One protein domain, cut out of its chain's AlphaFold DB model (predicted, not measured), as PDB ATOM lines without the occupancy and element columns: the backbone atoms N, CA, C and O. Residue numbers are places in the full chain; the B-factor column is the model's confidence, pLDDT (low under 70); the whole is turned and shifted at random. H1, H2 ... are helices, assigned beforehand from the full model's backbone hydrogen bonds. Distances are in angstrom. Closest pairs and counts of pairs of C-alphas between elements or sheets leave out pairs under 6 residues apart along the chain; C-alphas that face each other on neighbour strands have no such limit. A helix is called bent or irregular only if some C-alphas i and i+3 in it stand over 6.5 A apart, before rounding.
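What this domain is: This is residues 52 to 213 of the 270 residues of an uncharacterized protein of Clavispora lusitaniae (strain ATCC 42720) (UniProt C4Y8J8). One very long helix, H5, is the spine of an elongated helical bundle: H1 runs side by side with it, H3 slants back across both near the end where H5 begins, and H2 packs on H5 farther along. Residues 193 to 213 of H5 stick out as a bare arm that adds to the length. The 162 printed residues hold five named helices, H1 to H5 in chain order, and no named strand; the class is all helix. The whole is extended, with a radius of gyration of the C-alphas of 25.7 A and spans of 99 by 27 by 17 A.

How they stand to each other: H5, residues 149 to 213, touches H1, residues 55 to 92, at a shallow tilt of 11 degrees, the same way; their closest C-alphas, Ala 65 and Leu 163, are 6.7 A apart. H3, residues 114 to 137, touches H5 with the C-alphas of Phe 126 and Leu 162 closest, 6.0 A, opposite ways at 37 degrees, only just a steep tilt. H1, H3 and H5 form an up and down bundle, each running against the one before. H2, residues 97 to 109, touches residues 176 to 187 of H5, opposite ways at a steep tilt of 48 degrees, closest at the C-alphas of Ala 104 and Arg 180, 5.8 A. H1 and H2 only just touch, with 3 pairs of C-alphas within 8 A, and only at the corner. H4, residues 141 to 144, is close to but not clearly touching H1, with the C-alphas of Gln 55 and Tyr 144 closest, 7.3 A. Every O i to N i+4 pair is within hydrogen-bond range in H1 and H2, against 17 of 20 in H3 and 60 of 61 in H5; H4 is too short for such a pair.

Where its parts are: H5 measures 94.8 A, from C-alpha 149 at (36.010, 114.225, 213.710) to C-alpha 213 at (81.952, 154.726, 141.295). H1 measures 55.4 A and begins at C-alpha 55, (31.197, 111.542, 203.605). H3 measures 35.2 A and is only just irregular: C-alphas 116 and 119 are 7.0 A apart. H2 measures 17.9 A and H4 5.0 A.

The domain as a whole: The C-alphas of Lys 142 and Glu 213, the two farthest apart, are 98.9 A from each other. The printed part has no cut, and its four links between helices are tight. Residues 111 to 117 and 210 to 213 are under 70 in pLDDT.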
ATOM      1  N   ASP A  52      29.261 120.351 208.332       93.44
ATOM      2  CA  ASP A  52      28.853 119.102 207.702       93.44
ATOM      3  C   ASP A  52      30.099 118.322 207.259       93.44
ATOM      4  O   ASP A  52      30.743 118.625 206.252       93.44
ATOM      5  N   LEU A  53      30.441 117.318 208.064       94.50
ATOM      6  CA  LEU A  53      31.551 116.391 207.835       94.50
ATOM      7  C   LEU A  53      31.052 115.032 207.330       94.50
ATOM      8  O   LEU A  53      31.732 114.014 207.490       94.50
ATOM      9  N   SER A  54      29.850 114.980 206.751       94.94
ATOM     10  CA  SER A  54      29.362 113.767 206.107       94.94
ATOM     11  C   SER A  54      30.259 113.379 204.930       94.94
ATOM     12  O   SER A  54      30.838 114.224 204.241       94.94
ATOM     13  N   GLN A  55      30.360 112.072 204.680       95.25
ATOM     14  CA  GLN A  55      31.197 111.542 203.605       95.25
ATOM     15  C   GLN A  55      30.820 112.148 202.246       95.25
ATOM     16  O   GLN A  55      31.701 112.499 201.470       95.25
ATOM     17  N   ASN A  56      29.525 112.340 201.978       96.06
ATOM     18  CA  ASN A  56      29.042 112.929 200.728       96.06
ATOM     19  C   ASN A  56      29.500 114.390 200.551       96.06
ATOM     20  O   ASN A  56      29.981 114.781 199.484       96.06
ATOM     21  N   THR A  57      29.411 115.194 201.611       95.50
ATOM     22  CA  THR A  57      29.836 116.599 201.576       95.50
ATOM     23  C   THR A  57      31.342 116.711 201.351       95.50
ATOM     24  O   THR A  57      31.784 117.477 200.492       95.50
ATOM     25  N   LEU A  58      32.147 115.879 202.017       96.62
ATOM     26  CA  LEU A  58      33.593 115.860 201.784       96.62
ATOM     27  C   LEU A  58      33.983 115.267 200.418       96.62
ATOM     28  O   LEU A  58      34.964 115.714 199.828       96.62
ATOM     29  N   GLN A  59      33.213 114.325 199.862       96.88
ATOM     30  CA  GLN A  59      33.394 113.866 198.476       96.88
ATOM     31  C   GLN A  59      33.134 114.989 197.472       96.88
ATOM     32  O   GLN A  59      33.840 115.096 196.471       96.88
ATOM     33  N   THR A  60      32.136 115.830 197.734       96.81
ATOM     34  CA  THR A  60      31.843 116.998 196.894       96.81
ATOM     35  C   THR A  60      32.998 117.993 196.938       96.81
ATOM     36  O   THR A  60      33.484 118.392 195.882       96.81
ATOM     37  N   LEU A  61      33.516 118.287 198.136       96.44
ATOM     38  CA  LEU A  61      34.708 119.123 198.307       96.44
ATOM     39  C   LEU A  61      35.931 118.541 197.577       96.44
ATOM     40  O   LEU A  61      36.649 119.265 196.895       96.44
ATOM     41  N   ALA A  62      36.163 117.228 197.678       96.38
ATOM     42  CA  ALA A  62      37.263 116.571 196.977       96.38
ATOM     43  C   ALA A  62      37.111 116.661 195.448       96.38
ATOM     44  O   ALA A  62      38.098 116.869 194.746       96.38
ATOM     45  N   LYS A  63      35.891 116.531 194.911       96.31
ATOM     46  CA  LYS A  63      35.622 116.693 193.471       96.31
ATOM     47  C   LYS A  63      35.876 118.121 193.000       96.31
ATOM     48  O   LYS A  63      36.534 118.303 191.980       96.31
ATOM     49  N   GLU A  64      35.390 119.112 193.741       94.81
ATOM     50  CA  GLU A  64      35.646 120.527 193.458       94.81
ATOM     51  C   GLU A  64      37.150 120.817 193.458       94.81
ATOM     52  O   GLU A  64      37.680 121.375 192.498       94.81
ATOM     53  N   ALA A  65      37.860 120.339 194.482       94.75
ATOM     54  CA  ALA A  65      39.297 120.521 194.589       94.75
ATOM     55  C   ALA A  65      40.083 119.829 193.465       94.75
ATOM     56  O   ALA A  65      41.034 120.405 192.939       94.75
ATOM     57  N   ASN A  66      39.665 118.633 193.043       94.88
ATOM     58  CA  ASN A  66      40.239 117.971 191.871       94.88
ATOM     59  C   ASN A  66      39.984 118.761 190.583       94.88
ATOM     60  O   ASN A  66      40.881 118.854 189.752       94.88
ATOM     61  N   ASN A  67      38.802 119.360 190.416       93.62
ATOM     62  CA  ASN A  67      38.512 120.185 189.245       93.62
ATOM     63  C   ASN A  67      39.445 121.405 189.178       93.62
ATOM     64  O   ASN A  67      40.060 121.646 188.143       93.62
ATOM     65  N   VAL A  68      39.630 122.113 190.297       91.31
ATOM     66  CA  VAL A  68      40.586 123.231 190.377       91.31
ATOM     67  C   VAL A  68      42.013 122.754 190.097       91.31
ATOM     68  O   VAL A  68      42.740 123.393 189.338       91.31
ATOM     69  N   ALA A  69      42.419 121.603 190.647       91.88
ATOM     70  CA  ALA A  69      43.741 121.036 190.382       91.88
ATOM     71  C   ALA A  69      43.973 120.771 188.887       91.88
ATOM     72  O   ALA A  69      45.044 121.092 188.369       91.88
ATOM     73  N   SER A  70      42.975 120.207 188.203       91.81
ATOM     74  CA  SER A  70      43.018 119.950 186.762       91.81
ATOM     75  C   SER A  70      43.072 121.247 185.958       91.81
ATOM     76  O   SER A  70      43.928 121.378 185.092       91.81
ATOM     77  N   GLN A  71      42.254 122.249 186.300       90.25
ATOM     78  CA  GLN A  71      42.276 123.558 185.636       90.25
ATOM     79  C   GLN A  71      43.655 124.224 185.712       90.25
ATOM     80  O   GLN A  71      44.154 124.735 184.711       90.25
ATOM     81  N   VAL A  72      44.309 124.179 186.877       89.31
ATOM     82  CA  VAL A  72      45.677 124.698 187.039       89.31
ATOM     83  C   VAL A  72      46.659 123.957 186.128       89.31
ATOM     84  O   VAL A  72      47.494 124.589 185.483       89.31
ATOM     85  N   GLN A  73      46.566 122.626 186.044       90.62
ATOM     86  CA  GLN A  73      47.429 121.831 185.161       90.62
ATOM     87  C   GLN A  73      47.206 122.167 183.687       90.62
ATOM     88  O   GLN A  73      48.182 122.332 182.952       90.62
ATOM     89  N   ASP A  74      45.949 122.313 183.276       92.12
ATOM     90  CA  ASP A  74      45.579 122.667 181.909       92.12
ATOM     91  C   ASP A  74      46.126 124.048 181.532       92.12
ATOM     92  O   ASP A  74      46.738 124.196 180.471       92.12
ATOM     93  N   TYR A  75      46.008 125.041 182.424       90.56
ATOM     94  CA  TYR A  75      46.597 126.364 182.210       90.56
ATOM     95  C   TYR A  75      48.116 126.308 182.081       90.56
ATOM     96  O   TYR A  75      48.665 126.861 181.132       90.56
ATOM     97  N   LEU A  76      48.809 125.609 182.982       89.62
ATOM     98  CA  LEU A  76      50.268 125.493 182.919       89.62
ATOM     99  C   LEU A  76      50.737 124.811 181.626       89.62
ATOM    100  O   LEU A  76      51.725 125.241 181.022       89.62
ATOM    101  N   LEU A  77      50.022 123.776 181.177       93.31
ATOM    102  CA  LEU A  77      50.322 123.085 179.927       93.31
ATOM    103  C   LEU A  77      50.105 124.000 178.716       93.31
ATOM    104  O   LEU A  77      50.961 124.066 177.832       93.31
ATOM    105  N   GLU A  78      48.980 124.711 178.679       95.00
ATOM    106  CA  GLU A  78      48.651 125.645 177.605       95.00
ATOM    107  C   GLU A  78      49.651 126.805 177.540       95.00
ATOM    108  O   GLU A  78      50.180 127.127 176.476       95.00
ATOM    109  N   TYR A  79      50.019 127.372 178.687       93.81
ATOM    110  CA  TYR A  79      51.036 128.418 178.770       93.81
ATOM    111  C   TYR A  79      52.397 127.921 178.282       93.81
ATOM    112  O   TYR A  79      53.081 128.625 177.536       93.81
ATOM    113  N   GLY A  80      52.770 126.684 178.621       93.25
ATOM    114  CA  GLY A  80      53.966 126.034 178.090       93.25
ATOM    115  C   GLY A  80      53.959 125.934 176.559       93.25
ATOM    116  O   GLY A  80      54.953 126.283 175.919       93.25
ATOM    117  N   LYS A  81      52.833 125.526 175.958       96.62
ATOM    118  CA  LYS A  81      52.678 125.462 174.493       96.62
ATOM    119  C   LYS A  81      52.827 126.835 173.845       96.62
ATOM    120  O   LYS A  81      53.596 126.973 172.899       96.62
ATOM    121  N   GLN A  82      52.152 127.853 174.378       96.50
ATOM    122  CA  GLN A  82      52.216 129.215 173.843       96.50
ATOM    123  C   GLN A  82      53.641 129.776 173.877       96.50
ATOM    124  O   GLN A  82      54.101 130.364 172.899       96.50
ATOM    125  N   ILE A  83      54.371 129.551 174.972       95.75
ATOM    126  CA  ILE A  83      55.771 129.970 175.079       95.75
ATOM    127  C   ILE A  83      56.662 129.229 174.078       95.75
ATOM    128  O   ILE A  83      57.518 129.863 173.461       95.75
ATOM    129  N   ASN A  84      56.456 127.926 173.875       96.56
ATOM    130  CA  ASN A  84      57.213 127.168 172.877       96.56
ATOM    131  C   ASN A  84      56.951 127.679 171.454       96.56
ATOM    132  O   ASN A  84      57.904 127.922 170.724       96.56
ATOM    133  N   MET A  85      55.698 127.969 171.095       96.69
ATOM    134  CA  MET A  85      55.377 128.563 169.791       96.69
ATOM    135  C   MET A  85      56.066 129.918 169.576       96.69
ATOM    136  O   MET A  85      56.490 130.238 168.467       96.69
ATOM    137  N   ILE A  86      56.182 130.742 170.622       96.81
ATOM    138  CA  ILE A  86      56.918 132.013 170.543       96.81
ATOM    139  C   ILE A  86      58.418 131.756 170.388       96.81
ATOM    140  O   ILE A  86      59.064 132.413 169.574       96.81
ATOM    141  N   ARG A  87      58.977 130.799 171.134       97.06
ATOM    142  CA  ARG A  87      60.383 130.399 171.003       97.06
ATOM    143  C   ARG A  87      60.703 129.947 169.578       97.06
ATOM    144  O   ARG A  87      61.728 130.364 169.048       97.06
ATOM    145  N   ASP A  88      59.825 129.178 168.943       97.06
ATOM    146  CA  ASP A  88      60.017 128.734 167.560       97.06
ATOM    147  C   ASP A  88      60.097 129.926 166.593       97.06
ATOM    148  O   ASP A  88      61.051 130.018 165.823       97.06
ATOM    149  N   LYS A  89      59.210 130.926 166.728       95.44
ATOM    150  CA  LYS A  89      59.280 132.178 165.941       95.44
ATOM    151  C   LYS A  89      60.604 132.923 166.120       95.44
ATOM    152  O   LYS A  89      61.151 133.475 165.167       95.44
ATOM    153  N   TYR A  90      61.114 132.979 167.349       96.56
ATOM    154  CA  TYR A  90      62.411 133.591 167.643       96.56
ATOM    155  C   TYR A  90      63.560 132.828 166.975       96.56
ATOM    156  O   TYR A  90      64.449 133.450 166.388       96.56
ATOM    157  N   ASN A  91      63.523 131.496 167.036       94.44
ATOM    158  CA  ASN A  91      64.533 130.624 166.446       94.44
ATOM    159  C   ASN A  91      64.565 130.732 164.915       94.44
ATOM    160  O   ASN A  91      65.652 130.809 164.346       94.44
ATOM    161  N   GLU A  92      63.404 130.810 164.257       94.88
ATOM    162  CA  GLU A  92      63.287 131.019 162.802       94.88
ATOM    163  C   GLU A  92      64.025 132.280 162.335       94.88
ATOM    164  O   GLU A  92      64.685 132.286 161.298       94.88
ATOM    165  N   GLU A  93      63.977 133.340 163.137       92.12
ATOM    166  CA  GLU A  93      64.672 134.594 162.856       92.12
ATOM    167  C   GLU A  93      66.093 134.623 163.442       92.12
ATOM    168  O   GLU A  93      66.751 135.654 163.380       92.12
ATOM    169  N   SER A  94      66.616 133.545 164.040       92.25
ATOM    170  CA  SER A  94      67.913 133.564 164.747       92.25
ATOM    171  C   SER A  94      68.000 134.698 165.791       92.25
ATOM    172  O   SER A  94      68.956 135.486 165.829       92.25
ATOM    173  N   ILE A  95      66.947 134.863 166.594       93.06
ATOM    174  CA  ILE A  95      66.889 135.774 167.742       93.06
ATOM    175  C   ILE A  95      67.005 134.935 169.020       93.06
ATOM    176  O   ILE A  95      66.337 133.919 169.164       93.06
ATOM    177  N   ASP A  96      67.829 135.380 169.969       93.94
ATOM    178  CA  ASP A  96      68.003 134.715 171.265       93.94
ATOM    179  C   ASP A  96      66.744 134.868 172.138       93.94
ATOM    180  O   ASP A  96      66.513 135.906 172.768       93.94
ATOM    181  N   PHE A  97      65.909 133.826 172.139       95.94
ATOM    182  CA  PHE A  97      64.693 133.765 172.944       95.94
ATOM    183  C   PHE A  97      64.995 133.804 174.444       95.94
ATOM    184  O   PHE A  97      64.307 134.509 175.182       95.94
ATOM    185  N   ASP A  98      65.997 133.055 174.909       94.44
ATOM    186  CA  ASP A  98      66.244 132.878 176.341       94.44
ATOM    187  C   ASP A  98      66.643 134.206 176.991       94.44
ATOM    188  O   ASP A  98      66.141 134.545 178.066       94.44
ATOM    189  N   LYS A  99      67.425 135.025 176.280       94.81
ATOM    190  CA  LYS A  99      67.777 136.383 176.706       94.81
ATOM    191  C   LYS A  99      66.572 137.315 176.824       94.81
ATOM    192  O   LYS A  99      66.462 138.065 177.797       94.81
ATOM    193  N   GLU A 100      65.672 137.329 175.840       93.75
ATOM    194  CA  GLU A 100      64.481 138.191 175.902       93.75
ATOM    195  C   GLU A 100      63.456 137.676 176.917       93.75
ATOM    196  O   GLU A 100      62.817 138.470 177.610       93.75
ATOM    197  N   ASN A 101      63.364 136.360 177.082       93.31
ATOM    198  CA  ASN A 101      62.552 135.731 178.107       93.31
ATOM    199  C   ASN A 101      63.052 136.060 179.518       93.31
ATOM    200  O   ASN A 101      62.243 136.370 180.387       93.31
ATOM    201  N   GLU A 102      64.361 136.064 179.757       92.00
ATOM    202  CA  GLU A 102      64.921 136.477 181.046       92.00
ATOM    203  C   GLU A 102      64.551 137.931 181.385       92.00
ATOM    204  O   GLU A 102      64.148 138.226 182.512       92.00
ATOM    205  N   LYS A 103      64.613 138.838 180.401       92.38
ATOM    206  CA  LYS A 103      64.167 140.230 180.575       92.38
ATOM    207  C   LYS A 103      62.672 140.323 180.861       92.38
ATOM    208  O   LYS A 103      62.286 141.082 181.745       92.38
ATOM    209  N   ALA A 104      61.850 139.546 180.153       91.62
ATOM    210  CA  ALA A 104      60.410 139.481 180.393       91.62
ATOM    211  C   ALA A 104      60.118 139.040 181.835       91.62
ATOM    212  O   ALA A 104      59.358 139.688 182.546       91.62
ATOM    213  N   MET A 105      60.786 137.977 182.296       89.06
ATOM    214  CA  MET A 105      60.630 137.467 183.658       89.06
ATOM    215  C   MET A 105      61.073 138.495 184.705       89.06
ATOM    216  O   MET A 105      60.352 138.710 185.673       89.06
ATOM    217  N   LYS A 106      62.200 139.188 184.495       88.75
ATOM    218  CA  LYS A 106      62.658 140.275 185.380       88.75
ATOM    219  C   LYS A 106      61.687 141.457 185.420       88.75
ATOM    220  O   LYS A 106      61.504 142.055 186.472       88.75
ATOM    221  N   ALA A 107      61.061 141.797 184.294       87.38
ATOM    222  CA  ALA A 107      60.079 142.877 184.232       87.38
ATOM    223  C   ALA A 107      58.769 142.533 184.961       87.38
ATOM    224  O   ALA A 107      58.095 143.429 185.457       87.38
ATOM    225  N   ILE A 108      58.404 141.249 185.013       85.75
ATOM    226  CA  ILE A 108      57.147 140.786 185.617       85.75
ATOM    227  C   ILE A 108      57.307 140.501 187.111       85.75
ATOM    228  O   ILE A 108      56.451 140.907 187.889       85.75
ATOM    229  N   PHE A 109      58.386 139.819 187.503       81.88
ATOM    230  CA  PHE A 109      58.598 139.322 188.868       81.88
ATOM    231  C   PHE A 109      59.662 140.108 189.651       81.88
ATOM    232  O   PHE A 109      59.938 139.791 190.800       81.88
ATOM    233  N   GLY A 110      60.292 141.118 189.046       80.88
ATOM    234  CA  GLY A 110      61.376 141.869 189.677       80.88
ATOM    235  C   GLY A 110      62.710 141.112 189.723       80.88
ATOM    236  O   GLY A 110      62.911 140.095 189.053       80.88
ATOM    237  N   LYS A 111      63.672 141.662 190.479       68.81
ATOM    238  CA  LYS A 111      65.011 141.067 190.672       68.81
ATOM    239  C   LYS A 111      65.000 139.896 191.658       68.81
ATOM    240  O   LYS A 111      65.800 138.980 191.481       68.81
ATOM    241  N   ASP A 112      64.087 139.918 192.624       60.62
ATOM    242  CA  ASP A 112      63.983 138.921 193.683       60.62
ATOM    243  C   ASP A 112      62.831 137.968 193.364       60.62
ATOM    244  O   ASP A 112      61.656 138.279 193.514       60.62
ATOM    245  N   SER A 113      63.178 136.784 192.871       59.72
ATOM    246  CA  SER A 113      62.265 135.772 192.331       59.72
ATOM    247  C   SER A 113      61.404 135.048 193.378       59.72
ATOM    248  O   SER A 113      60.939 133.941 193.106       59.72
ATOM    249  N   ALA A 114      61.183 135.631 194.559       58.09
ATOM    250  CA  ALA A 114      60.442 134.999 195.653       58.09
ATOM    251  C   ALA A 114      59.014 134.608 195.231       58.09
ATOM    252  O   ALA A 114      58.581 133.486 195.490       58.09
ATOM    253  N   ASP A 115      58.340 135.468 194.466       57.78
ATOM    254  CA  ASP A 115      56.985 135.215 193.956       57.78
ATOM    255  C   ASP A 115      56.939 134.078 192.923       57.78
ATOM    256  O   ASP A 115      55.916 133.423 192.735       57.78
ATOM    257  N   LYS A 116      58.072 133.768 192.277       59.22
ATOM    258  CA  LYS A 116      58.153 132.719 191.251       59.22
ATOM    259  C   LYS A 116      57.997 131.307 191.834       59.22
ATOM    260  O   LYS A 116      57.622 130.402 191.098       59.22
ATOM    261  N   PHE A 117      58.283 131.116 193.124       60.78
ATOM    262  CA  PHE A 117      58.248 129.805 193.790       60.78
ATOM    263  C   PHE A 117      57.011 129.585 194.673       60.78
ATOM    264  O   PHE A 117      56.784 128.464 195.136       60.78
ATOM    265  N   GLN A 118      56.202 130.623 194.903       74.38
ATOM    266  CA  GLN A 118      55.032 130.539 195.783       74.38
ATOM    267  C   GLN A 118      53.949 129.627 195.201       74.38
ATOM    268  O   GLN A 118      53.455 128.747 195.906       74.38
ATOM    269  N   LEU A 119      53.654 129.748 193.902       77.94
ATOM    270  CA  LEU A 119      52.636 128.922 193.252       77.94
ATOM    271  C   LEU A 119      52.999 127.430 193.245       77.94
ATOM    272  O   LEU A 119      52.150 126.594 193.540       77.94
ATOM    273  N   ASP A 120      54.251 127.079 192.943       81.50
ATOM    274  CA  ASP A 120      54.684 125.675 192.907       81.50
ATOM    275  C   ASP A 120      54.606 125.026 194.297       81.50
ATOM    276  O   ASP A 120      54.146 123.888 194.440       81.50
ATOM    277  N   SER A 121      55.013 125.765 195.336       86.75
ATOM    278  CA  SER A 121      54.925 125.316 196.728       86.75
ATOM    279  C   SER A 121      53.469 125.157 197.180       86.75
ATOM    280  O   SER A 121      53.093 124.104 197.716       86.75
ATOM    281  N   LEU A 122      52.628 126.154 196.885       88.44
ATOM    282  CA  LEU A 122      51.197 126.129 197.174       88.44
ATOM    283  C   LEU A 122      50.520 124.947 196.474       88.44
ATOM    284  O   LEU A 122      49.823 124.159 197.112       88.44
ATOM    285  N   PHE A 123      50.779 124.761 195.179       89.81
ATOM    286  CA  PHE A 123      50.170 123.698 194.386       89.81
ATOM    287  C   PHE A 123      50.627 122.298 194.821       89.81
ATOM    288  O   PHE A 123      49.847 121.341 194.790       89.81
ATOM    289  N   SER A 124      51.880 122.154 195.257       91.31
ATOM    290  CA  SER A 124      52.392 120.905 195.835       91.31
ATOM    291  C   SER A 124      51.692 120.558 197.154       91.31
ATOM    292  O   SER A 124      51.227 119.426 197.348       91.31
ATOM    293  N   THR A 125      51.541 121.554 198.030       92.75
ATOM    294  CA  THR A 125      50.827 121.421 199.307       92.75
ATOM    295  C   THR A 125      49.362 121.071 199.067       92.75
ATOM    296  O   THR A 125      48.849 120.107 199.635       92.75
ATOM    297  N   PHE A 126      48.714 121.774 198.137       94.44
ATOM    298  CA  PHE A 126      47.341 121.523 197.720       94.44
ATOM    299  C   PHE A 126      47.127 120.093 197.224       94.44
ATOM    300  O   PHE A 126      46.250 119.399 197.736       94.44
ATOM    301  N   LYS A 127      47.967 119.596 196.307       94.12
ATOM    302  CA  LYS A 127      47.874 118.213 195.804       94.12
ATOM    303  C   LYS A 127      48.053 117.171 196.907       94.12
ATOM    304  O   LYS A 127      47.352 116.159 196.914       94.12
ATOM    305  N   THR A 128      48.972 117.407 197.839       95.19
ATOM    306  CA  THR A 128      49.225 116.486 198.956       95.19
ATOM    307  C   THR A 128      48.024 116.423 199.898       95.19
ATOM    308  O   THR A 128      47.535 115.335 200.207       95.19
ATOM    309  N   SER A 129      47.490 117.579 200.292       94.69
ATOM    310  CA  SER A 129      46.282 117.662 201.114       94.69
ATOM    311  C   SER A 129      45.073 117.054 200.400       94.69
ATOM    312  O   SER A 129      44.282 116.342 201.019       94.69
ATOM    313  N   LEU A 130      44.936 117.283 199.090       95.88
ATOM    314  CA  LEU A 130      43.826 116.763 198.291       95.88
ATOM    315  C   LEU A 130      43.871 115.240 198.213       95.88
ATOM    316  O   LEU A 130      42.844 114.577 198.349       95.88
ATOM    317  N   LYS A 131      45.070 114.671 198.065       96.00
ATOM    318  CA  LYS A 131      45.277 113.226 198.138       96.00
ATOM    319  C   LYS A 131      44.842 112.674 199.496       96.00
ATOM    320  O   LYS A 131      44.169 111.649 199.538       96.00
ATOM    321  N   ASN A 132      45.174 113.357 200.591       95.19
ATOM    322  CA  ASN A 132      44.752 112.940 201.929       95.19
ATOM    323  C   ASN A 132      43.226 112.957 202.072       95.19
ATOM    324  O   ASN A 132      42.655 111.952 202.492       95.19
ATOM    325  N   LEU A 133      42.565 114.042 201.654       95.88
ATOM    326  CA  LEU A 133      41.104 114.134 201.671       95.88
ATOM    327  C   LEU A 133      40.463 113.035 200.813       95.88
ATOM    328  O   LEU A 133      39.551 112.356 201.273       95.88
ATOM    329  N   THR A 134      40.976 112.819 199.599       95.69
ATOM    330  CA  THR A 134      40.481 111.790 198.666       95.69
ATOM    331  C   THR A 134      40.573 110.398 199.292       95.69
ATOM    332  O   THR A 134      39.576 109.684 199.367       95.69
ATOM    333  N   ASN A 135      41.731 110.052 199.863       95.75
ATOM    334  CA  ASN A 135      41.924 108.771 200.540       95.75
ATOM    335  C   ASN A 135      40.959 108.578 201.719       95.75
ATOM    336  O   ASN A 135      40.510 107.459 201.953       95.75
ATOM    337  N   MET A 136      40.645 109.641 202.474       94.38
ATOM    338  CA  MET A 136      39.690 109.572 203.586       94.38
ATOM    339  C   MET A 136      38.270 109.299 203.088       94.38
ATOM    340  O   MET A 136      37.583 108.438 203.635       94.38
ATOM    341  N   VAL A 137      37.824 110.004 202.045       95.25
ATOM    342  CA  VAL A 137      36.438 109.923 201.555       95.25
ATOM    343  C   VAL A 137      36.153 108.706 200.673       95.25
ATOM    344  O   VAL A 137      34.985 108.380 200.450       95.25
ATOM    345  N   GLU A 138      37.190 108.022 200.189       95.31
ATOM    346  CA  GLU A 138      37.095 106.749 199.457       95.31
ATOM    347  C   GLU A 138      37.040 105.520 200.381       95.31
ATOM    348  O   GLU A 138      36.810 104.395 199.927       95.31
ATOM    349  N   LEU A 139      37.212 105.704 201.695       94.94
ATOM    350  CA  LEU A 139      37.033 104.625 202.660       94.94
ATOM    351  C   LEU A 139      35.592 104.095 202.651       94.94
ATOM    352  O   LEU A 139      34.624 104.815 202.403       94.94
ATOM    353  N   SER A 140      35.428 102.821 203.014       95.00
ATOM    354  CA  SER A 140      34.095 102.269 203.259       95.00
ATOM    355  C   SER A 140      33.404 103.015 204.405       95.00
ATOM    356  O   SER A 140      34.066 103.425 205.357       95.00
ATOM    357  N   ALA A 141      32.072 103.126 204.369       93.00
ATOM    358  CA  ALA A 141      31.299 103.892 205.357       93.00
ATOM    359  C   ALA A 141      31.649 103.541 206.819       93.00
ATOM    360  O   ALA A 141      31.783 104.420 207.664       93.00
ATOM    361  N   LYS A 142      31.885 102.254 207.117       94.81
ATOM    362  CA  LYS A 142      32.310 101.807 208.455       94.81
ATOM    363  C   LYS A 142      33.672 102.378 208.864       94.81
ATOM    364  O   LYS A 142      33.843 102.745 210.019       94.81
ATOM    365  N   LYS A 143      34.640 102.415 207.943       95.19
ATOM    366  CA  LYS A 143      35.979 102.968 208.197       95.19
ATOM    367  C   LYS A 143      35.946 104.493 208.258       95.19
ATOM    368  O   LYS A 143      36.597 105.055 209.124       95.19
ATOM    369  N   TYR A 144      35.158 105.131 207.393       95.25
ATOM    370  CA  TYR A 144      34.956 106.578 207.406       95.25
ATOM    371  C   TYR A 144      34.374 107.053 208.743       95.25
ATOM    372  O   TYR A 144      34.934 107.932 209.382       95.25
ATOM    373  N   ASN A 145      33.309 106.403 209.225       93.25
ATOM    374  CA  ASN A 145      32.670 106.749 210.499       93.25
ATOM    375  C   ASN A 145      33.550 106.475 211.732       93.25
ATOM    376  O   ASN A 145      33.215 106.922 212.824       93.25
ATOM    377  N   ALA A 146      34.641 105.719 211.574       95.06
ATOM    378  CA  ALA A 146      35.630 105.488 212.623       95.06
ATOM    379  C   ALA A 146      36.763 106.530 212.618       95.06
ATOM    380  O   ALA A 146      37.608 106.499 213.512       95.06
ATOM    381  N   LEU A 147      36.813 107.420 211.618       94.19
ATOM    382  CA  LEU A 147      37.771 108.519 211.592       94.19
ATOM    383  C   LEU A 147      37.446 109.541 212.679       94.19
ATOM    384  O   LEU A 147      36.288 109.805 213.004       94.19
ATOM    385  N   ASP A 148      38.500 110.148 213.211       93.94
ATOM    386  CA  ASP A 148      38.381 111.225 214.178       93.94
ATOM    387  C   ASP A 148      37.769 112.487 213.535       93.94
ATOM    388  O   ASP A 148      38.203 112.954 212.477       93.94
ATOM    389  N   LYS A 149      36.755 113.056 214.202       90.88
ATOM    390  CA  LYS A 149      36.010 114.225 213.710       90.88
ATOM    391  C   LYS A 149      36.913 115.455 213.590       90.88
ATOM    392  O   LYS A 149      36.743 116.233 212.651       90.88
ATOM    393  N   LYS A 150      37.878 115.614 214.501       91.25
ATOM    394  CA  LYS A 150      38.838 116.725 214.464       91.25
ATOM    395  C   LYS A 150      39.734 116.624 213.232       91.25
ATOM    396  O   LYS A 150      39.844 117.593 212.488       91.25
ATOM    397  N   THR A 151      40.259 115.438 212.943       92.69
ATOM    398  CA  THR A 151      41.062 115.176 211.739       92.69
ATOM    399  C   THR A 151      40.288 115.469 210.445       92.69
ATOM    400  O   THR A 151      40.821 116.108 209.532       92.69
ATOM    401  N   LEU A 152      39.019 115.043 210.363       94.19
ATOM    402  CA  LEU A 152      38.145 115.340 209.218       94.19
ATOM    403  C   LEU A 152      37.935 116.848 209.039       94.19
ATOM    404  O   LEU A 152      38.040 117.365 207.925       94.19
ATOM    405  N   PHE A 153      37.663 117.553 210.137       95.00
ATOM    406  CA  PHE A 153      37.456 118.995 210.128       95.00
ATOM    407  C   PHE A 153      38.707 119.749 209.675       95.00
ATOM    408  O   PHE A 153      38.631 120.502 208.706       95.00
ATOM    409  N   GLU A 154      39.854 119.495 210.308       94.12
ATOM    410  CA  GLU A 154      41.130 120.149 209.997       94.12
ATOM    411  C   GLU A 154      41.544 119.922 208.540       94.12
ATOM    412  O   GLU A 154      41.931 120.865 207.850       94.12
ATOM    413  N   THR A 155      41.380 118.696 208.034       94.88
ATOM    414  CA  THR A 155      41.665 118.380 206.627       94.88
ATOM    415  C   THR A 155      40.727 119.139 205.684       94.88
ATOM    416  O   THR A 155      41.172 119.672 204.666       94.88
ATOM    417  N   SER A 156      39.433 119.222 206.017       95.25
ATOM    418  CA  SER A 156      38.454 119.941 205.192       95.25
ATOM    419  C   SER A 156      38.712 121.451 205.159       95.25
ATOM    420  O   SER A 156      38.654 122.053 204.088       95.25
ATOM    421  N   GLU A 157      39.061 122.057 206.295       94.81
ATOM    422  CA  GLU A 157      39.365 123.488 206.387       94.81
ATOM    423  C   GLU A 157      40.670 123.835 205.676       94.81
ATOM    424  O   GLU A 157      40.728 124.832 204.958       94.81
ATOM    425  N   LEU A 158      41.692 122.981 205.800       95.31
ATOM    426  CA  LEU A 158      42.941 123.149 205.064       95.31
ATOM    427  C   LEU A 158      42.690 123.163 203.552       95.31
ATOM    428  O   LEU A 158      43.187 124.043 202.855       95.31
ATOM    429  N   ILE A 159      41.874 122.237 203.039       96.19
ATOM    430  CA  ILE A 159      41.518 122.214 201.614       96.19
ATOM    431  C   ILE A 159      40.736 123.456 201.199       96.19
ATOM    432  O   ILE A 159      41.041 124.025 200.155       96.19
ATOM    433  N   ARG A 160      39.767 123.909 202.002       94.81
ATOM    434  CA  ARG A 160      39.019 125.142 201.707       94.81
ATOM    435  C   ARG A 160      39.925 126.374 201.674       94.81
ATOM    436  O   ARG A 160      39.768 127.204 200.781       94.81
ATOM    437  N   SER A 161      40.883 126.481 202.598       94.69
ATOM    438  CA  SER A 161      41.874 127.569 202.592       94.69
ATOM    439  C   SER A 161      42.723 127.524 201.327       94.69
ATOM    440  O   SER A 161      42.772 128.499 200.579       94.69
ATOM    441  N   LEU A 162      43.302 126.358 201.027       94.62
ATOM    442  CA  LEU A 162      44.159 126.175 199.859       94.62
ATOM    443  C   LEU A 162      43.400 126.393 198.542       94.62
ATOM    444  O   LEU A 162      43.982 126.911 197.596       94.62
ATOM    445  N   LEU A 163      42.107 126.060 198.471       93.00
ATOM    446  CA  LEU A 163      41.256 126.357 197.312       93.00
ATOM    447  C   LEU A 163      41.097 127.856 197.073       93.00
ATOM    448  O   LEU A 163      41.180 128.323 195.933       93.00
ATOM    449  N   LYS A 164      40.866 128.611 198.148       91.56
ATOM    450  CA  LYS A 164      40.749 130.068 198.090       91.56
ATOM    451  C   LYS A 164      42.075 130.702 197.670       91.56
ATOM    452  O   LYS A 164      42.086 131.561 196.794       91.56
ATOM    453  N   GLU A 165      43.180 130.255 198.259       91.38
ATOM    454  CA  GLU A 165      44.529 130.705 197.899       91.38
ATOM    455  C   GLU A 165      44.851 130.380 196.436       91.38
ATOM    456  O   GLU A 165      45.262 131.264 195.688       91.38
ATOM    457  N   MET A 166      44.559 129.158 195.982       89.62
ATOM    458  CA  MET A 166      44.763 128.763 194.586       89.62
ATOM    459  C   MET A 166      43.938 129.603 193.615       89.62
ATOM    460  O   MET A 166      44.446 130.017 192.578       89.62
ATOM    461  N   SER A 167      42.684 129.893 193.954       85.00
ATOM    462  CA  SER A 167      41.812 130.717 193.113       85.00
ATOM    463  C   SER A 167      42.362 132.139 192.935       85.00
ATOM    464  O   SER A 167      42.315 132.681 191.832       85.00
ATOM    465  N   ASN A 168      42.943 132.722 193.990       84.81
ATOM    466  CA  ASN A 168      43.615 134.022 193.912       84.81
ATOM    467  C   ASN A 168      44.880 133.954 193.041       84.81
ATOM    468  O   ASN A 168      45.100 134.820 192.193       84.81
ATOM    469  N   GLU A 169      45.684 132.904 193.210       84.69
ATOM    470  CA  GLU A 169      46.927 132.727 192.454       84.69
ATOM    471  C   GLU A 169      46.707 132.438 190.964       84.69
ATOM    472  O   GLU A 169      47.489 132.896 190.132       84.69
ATOM    473  N   ILE A 170      45.625 131.745 190.583       85.12
ATOM    474  CA  ILE A 170      45.276 131.514 189.167       85.12
ATOM    475  C   ILE A 170      45.118 132.844 188.420       85.12
ATOM    476  O   ILE A 170      45.635 132.992 187.310       85.12
ATOM    477  N   GLY A 171      44.456 133.833 189.031       83.88
ATOM    478  CA  GLY A 171      44.289 135.156 188.427       83.88
ATOM    479  C   GLY A 171      45.626 135.870 188.201       83.88
ATOM    480  O   GLY A 171      45.873 136.426 187.126       83.88
ATOM    481  N   SER A 172      46.522 135.806 189.189       85.25
ATOM    482  CA  SER A 172      47.884 136.342 189.081       85.25
ATOM    483  C   SER A 172      48.700 135.623 188.005       85.25
ATOM    484  O   SER A 172      49.354 136.275 187.186       85.25
ATOM    485  N   LEU A 173      48.624 134.290 187.959       86.44
ATOM    486  CA  LEU A 173      49.312 133.456 186.978       86.44
ATOM    487  C   LEU A 173      48.893 133.819 185.549       86.44
ATOM    488  O   LEU A 173      49.761 134.066 184.708       86.44
ATOM    489  N   GLN A 174      47.585 133.907 185.288       89.38
ATOM    490  CA  GLN A 174      47.059 134.261 183.973       89.38
ATOM    491  C   GLN A 174      47.546 135.645 183.534       89.38
ATOM    492  O   GLN A 174      48.125 135.793 182.457       89.38
ATOM    493  N   LYS A 175      47.396 136.656 184.397       90.19
ATOM    494  CA  LYS A 175      47.827 138.032 184.111       90.19
ATOM    495  C   LYS A 175      49.329 138.118 183.828       90.19
ATOM    496  O   LYS A 175      49.762 138.858 182.942       90.19
ATOM    497  N   ASN A 176      50.142 137.380 184.579       89.38
ATOM    498  CA  ASN A 176      51.591 137.356 184.393       89.38
ATOM    499  C   ASN A 176      51.986 136.653 183.092       89.38
ATOM    500  O   ASN A 176      52.880 137.126 182.388       89.38
ATOM    501  N   HIS A 177      51.298 135.571 182.729       92.50
ATOM    502  CA  HIS A 177      51.514 134.891 181.456       92.50
ATOM    503  C   HIS A 177      51.129 135.769 180.256       92.50
ATOM    504  O   HIS A 177      51.928 135.924 179.333       92.50
ATOM    505  N   GLU A 178      49.975 136.438 180.296       94.56
ATOM    506  CA  GLU A 178      49.542 137.375 179.247       94.56
ATOM    507  C   GLU A 178      50.543 138.525 179.051       94.56
ATOM    508  O   GLU A 178      50.918 138.853 177.919       94.56
ATOM    509  N   LYS A 179      51.052 139.100 180.153       94.06
ATOM    510  CA  LYS A 179      52.129 140.103 180.114       94.06
ATOM    511  C   LYS A 179      53.397 139.549 179.470       94.06
ATOM    512  O   LYS A 179      54.015 140.236 178.656       94.06
ATOM    513  N   ARG A 180      53.786 138.318 179.814       94.12
ATOM    514  CA  ARG A 180      54.981 137.657 179.270       94.12
ATOM    515  C   ARG A 180      54.862 137.443 177.767       94.12
ATOM    516  O   ARG A 180      55.774 137.823 177.035       94.12
ATOM    517  N   VAL A 181      53.743 136.886 177.309       96.44
ATOM    518  CA  VAL A 181      53.455 136.680 175.882       96.44
ATOM    519  C   VAL A 181      53.480 138.010 175.134       96.44
ATOM    520  O   VAL A 181      54.187 138.139 174.135       96.44
ATOM    521  N   SER A 182      52.783 139.023 175.653       96.31
ATOM    522  CA  SER A 182      52.715 140.352 175.035       96.31
ATOM    523  C   SER A 182      54.088 141.014 174.933       96.31
ATOM    524  O   SER A 182      54.433 141.575 173.893       96.31
ATOM    525  N   TYR A 183      54.903 140.922 175.989       95.69
ATOM    526  CA  TYR A 183      56.268 141.440 175.987       95.69
ATOM    527  C   TYR A 183      57.116 140.765 174.906       95.69
ATOM    528  O   TYR A 183      57.769 141.451 174.121       95.69
ATOM    529  N   LEU A 184      57.096 139.431 174.850       96.69
ATOM    530  CA  LEU A 184      57.905 138.667 173.903       96.69
ATOM    531  C   LEU A 184      57.496 138.952 172.455       96.69
ATOM    532  O   LEU A 184      58.351 139.242 171.626       96.69
ATOM    533  N   LEU A 185      56.201 138.964 172.147       96.31
ATOM    534  CA  LEU A 185      55.736 139.297 170.798       96.31
ATOM    535  C   LEU A 185      56.128 140.728 170.394       96.31
ATOM    536  O   LEU A 185      56.655 140.945 169.308       96.31
ATOM    537  N   ASN A 186      55.978 141.700 171.297       95.94
ATOM    538  CA  ASN A 186      56.368 143.084 171.024       95.94
ATOM    539  C   ASN A 186      57.882 143.223 170.777       95.94
ATOM    540  O   ASN A 186      58.310 143.952 169.881       95.94
ATOM    541  N   GLN A 187      58.710 142.517 171.555       94.38
ATOM    542  CA  GLN A 187      60.158 142.542 171.346       94.38
ATOM    543  C   GLN A 187      60.576 141.836 170.060       94.38
ATOM    544  O   GLN A 187      61.471 142.332 169.373       94.38
ATOM    545  N   TYR A 188      59.918 140.734 169.708       94.75
ATOM    546  CA  TYR A 188      60.108 140.069 168.426       94.75
ATOM    547  C   TYR A 188      59.893 141.045 167.262       94.75
ATOM    548  O   TYR A 188      60.806 141.260 166.458       94.75
ATOM    549  N   ASP A 189      58.750 141.736 167.240       95.12
ATOM    550  CA  ASP A 189      58.412 142.695 166.184       95.12
ATOM    551  C   ASP A 189      59.402 143.866 166.131       95.12
ATOM    552  O   ASP A 189      59.874 144.254 165.059       95.12
ATOM    553  N   LYS A 190      59.803 144.399 167.293       94.31
ATOM    554  CA  LYS A 190      60.809 145.472 167.380       94.31
ATOM    555  C   LYS A 190      62.165 145.050 166.830       94.31
ATOM    556  O   LYS A 190      62.816 145.836 166.138       94.31
ATOM    557  N   ILE A 191      62.632 143.846 167.156       92.38
ATOM    558  CA  ILE A 191      63.923 143.341 166.673       92.38
ATOM    559  C   ILE A 191      63.860 143.123 165.160       92.38
ATOM    560  O   ILE A 191      64.773 143.554 164.448       92.38
ATOM    561  N   LYS A 192      62.765 142.539 164.664       91.81
ATOM    562  CA  LYS A 192      62.534 142.318 163.234       91.81
ATOM    563  C   LYS A 192      62.498 143.630 162.448       91.81
ATOM    564  O   LYS A 192      63.246 143.781 161.483       91.81
ATOM    565  N   ALA A 193      61.738 144.623 162.913       91.94
ATOM    566  CA  ALA A 193      61.678 145.949 162.295       91.94
ATOM    567  C   ALA A 193      63.054 146.642 162.265       91.94
ATOM    568  O   ALA A 193      63.458 147.198 161.242       91.94
ATOM    569  N   ARG A 194      63.826 146.556 163.359       91.44
ATOM    570  CA  ARG A 194      65.190 147.110 163.422       91.44
ATOM    571  C   ARG A 194      66.146 146.427 162.446       91.44
ATOM    572  O   ARG A 194      66.999 147.106 161.878       91.44
ATOM    573  N   ARG A 195      66.038 145.110 162.253       90.50
ATOM    574  CA  ARG A 195      66.844 144.384 161.258       90.50
ATOM    575  C   ARG A 195      66.460 144.786 159.837       90.50
ATOM    576  O   ARG A 195      67.348 145.163 159.080       90.50
ATOM    577  N   ALA A 196      65.168 144.830 159.517       89.56
ATOM    578  CA  ALA A 196      64.689 145.281 158.209       89.56
ATOM    579  C   ALA A 196      65.166 146.706 157.875       89.56
ATOM    580  O   ALA A 196      65.657 146.959 156.777       89.56
ATOM    581  N   GLN A 197      65.114 147.629 158.842       90.50
ATOM    582  CA  GLN A 197      65.615 148.992 158.658       90.50
ATOM    583  C   GLN A 197      67.136 149.038 158.436       90.50
ATOM    584  O   GLN A 197      67.616 149.851 157.645       90.50
ATOM    585  N   LYS A 198      67.912 148.195 159.132       91.00
ATOM    586  CA  LYS A 198      69.369 148.103 158.937       91.00
ATOM    587  C   LYS A 198      69.723 147.563 157.556       91.00
ATOM    588  O   LYS A 198      70.592 148.140 156.912       91.00
ATOM    589  N   GLU A 199      69.028 146.528 157.093       89.38
ATOM    590  CA  GLU A 199      69.216 145.974 155.748       89.38
ATOM    591  C   GLU A 199      68.858 146.993 154.662       89.38
ATOM    592  O   GLU A 199      69.625 147.187 153.724       89.38
ATOM    593  N   LEU A 200      67.750 147.725 154.816       89.50
ATOM    594  CA  LEU A 200      67.364 148.781 153.875       89.50
ATOM    595  C   LEU A 200      68.413 149.905 153.834       89.50
ATOM    596  O   LEU A 200      68.835 150.319 152.758       89.50
ATOM    597  N   LYS A 201      68.907 150.352 154.999       90.31
ATOM    598  CA  LYS A 201      69.998 151.339 155.081       90.31
ATOM    599  C   LYS A 201      71.301 150.837 154.458       90.31
ATOM    600  O   LYS A 201      72.038 151.641 153.901       90.31
ATOM    601  N   LYS A 202      71.606 149.543 154.586       90.75
ATOM    602  CA  LYS A 202      72.792 148.934 153.979       90.75
ATOM    603  C   LYS A 202      72.673 148.924 152.453       90.75
ATOM    604  O   LYS A 202      73.580 149.417 151.799       90.75
ATOM    605  N   LYS A 203      71.527 148.492 151.917       88.12
ATOM    606  CA  LYS A 203      71.246 148.501 150.473       88.12
ATOM    607  C   LYS A 203      71.318 149.903 149.867       88.12
ATOM    608  O   LYS A 203      71.998 150.080 148.871       88.12
ATOM    609  N   LEU A 204      70.708 150.903 150.512       86.50
ATOM    610  CA  LEU A 204      70.791 152.296 150.048       86.50
ATOM    611  C   LEU A 204      72.235 152.818 150.014       86.50
ATOM    612  O   LEU A 204      72.601 153.531 149.091       86.50
ATOM    613  N   LYS A 205      73.068 152.467 151.003       88.06
ATOM    614  CA  LYS A 205      74.488 152.855 151.005       88.06
ATOM    615  C   LYS A 205      75.292 152.148 149.918       88.06
ATOM    616  O   LYS A 205      76.153 152.773 149.318       88.06
ATOM    617  N   GLU A 206      75.033 150.863 149.689       86.00
ATOM    618  CA  GLU A 206      75.679 150.104 148.614       86.00
ATOM    619  C   GLU A 206      75.304 150.677 147.239       86.00
ATOM    620  O   GLU A 206      76.193 150.873 146.421       86.00
ATOM    621  N   GLU A 207      74.035 151.044 147.033       82.31
ATOM    622  CA  GLU A 207      73.541 151.651 145.790       82.31
ATOM    623  C   GLU A 207      74.097 153.070 145.565       82.31
ATOM    624  O   GLU A 207      74.541 153.399 144.466       82.31
ATOM    625  N   MET A 208      74.169 153.909 146.607       77.25
ATOM    626  CA  MET A 208      74.800 155.235 146.504       77.25
ATOM    627  C   MET A 208      76.298 155.137 146.184       77.25
ATOM    628  O   MET A 208      76.775 155.837 145.294       77.25
ATOM    629  N   ASN A 209      77.023 154.225 146.838       76.94
ATOM    630  CA  ASN A 209      78.449 154.031 146.581       76.94
ATOM    631  C   ASN A 209      78.716 153.439 145.184       76.94
ATOM    632  O   ASN A 209      79.699 153.811 144.551       76.94
ATOM    633  N   SER A 210      77.848 152.558 144.667       67.25
ATOM    634  CA  SER A 210      77.990 152.038 143.298       67.25
ATOM    635  C   SER A 210      77.688 153.089 142.226       67.25
ATOM    636  O   SER A 210      78.281 153.048 141.154       67.25
ATOM    637  N   THR A 211      76.809 154.055 142.516       59.50
ATOM    638  CA  THR A 211      76.482 155.138 141.571       59.50
ATOM    639  C   THR A 211      77.589 156.205 141.526       59.50
ATOM    640  O   THR A 211      77.881 156.752 140.463       59.50
ATOM    641  N   GLU A 212      78.268 156.467 142.650       56.84
ATOM    642  CA  GLU A 212      79.446 157.350 142.685       56.84
ATOM    643  C   GLU A 212      80.659 156.737 141.953       56.84
ATOM    644  O   GLU A 212      81.363 157.456 141.241       56.84
ATOM    645  N   GLU A 213      80.866 155.414 142.021       53.69
ATOM    646  CA  GLU A 213      81.952 154.726 141.295       53.69
ATOM    647  C   GLU A 213      81.742 154.634 139.769       53.69
ATOM    648  O   GLU A 213      82.728 154.574 139.029       53.69
TER     649      GLU A 213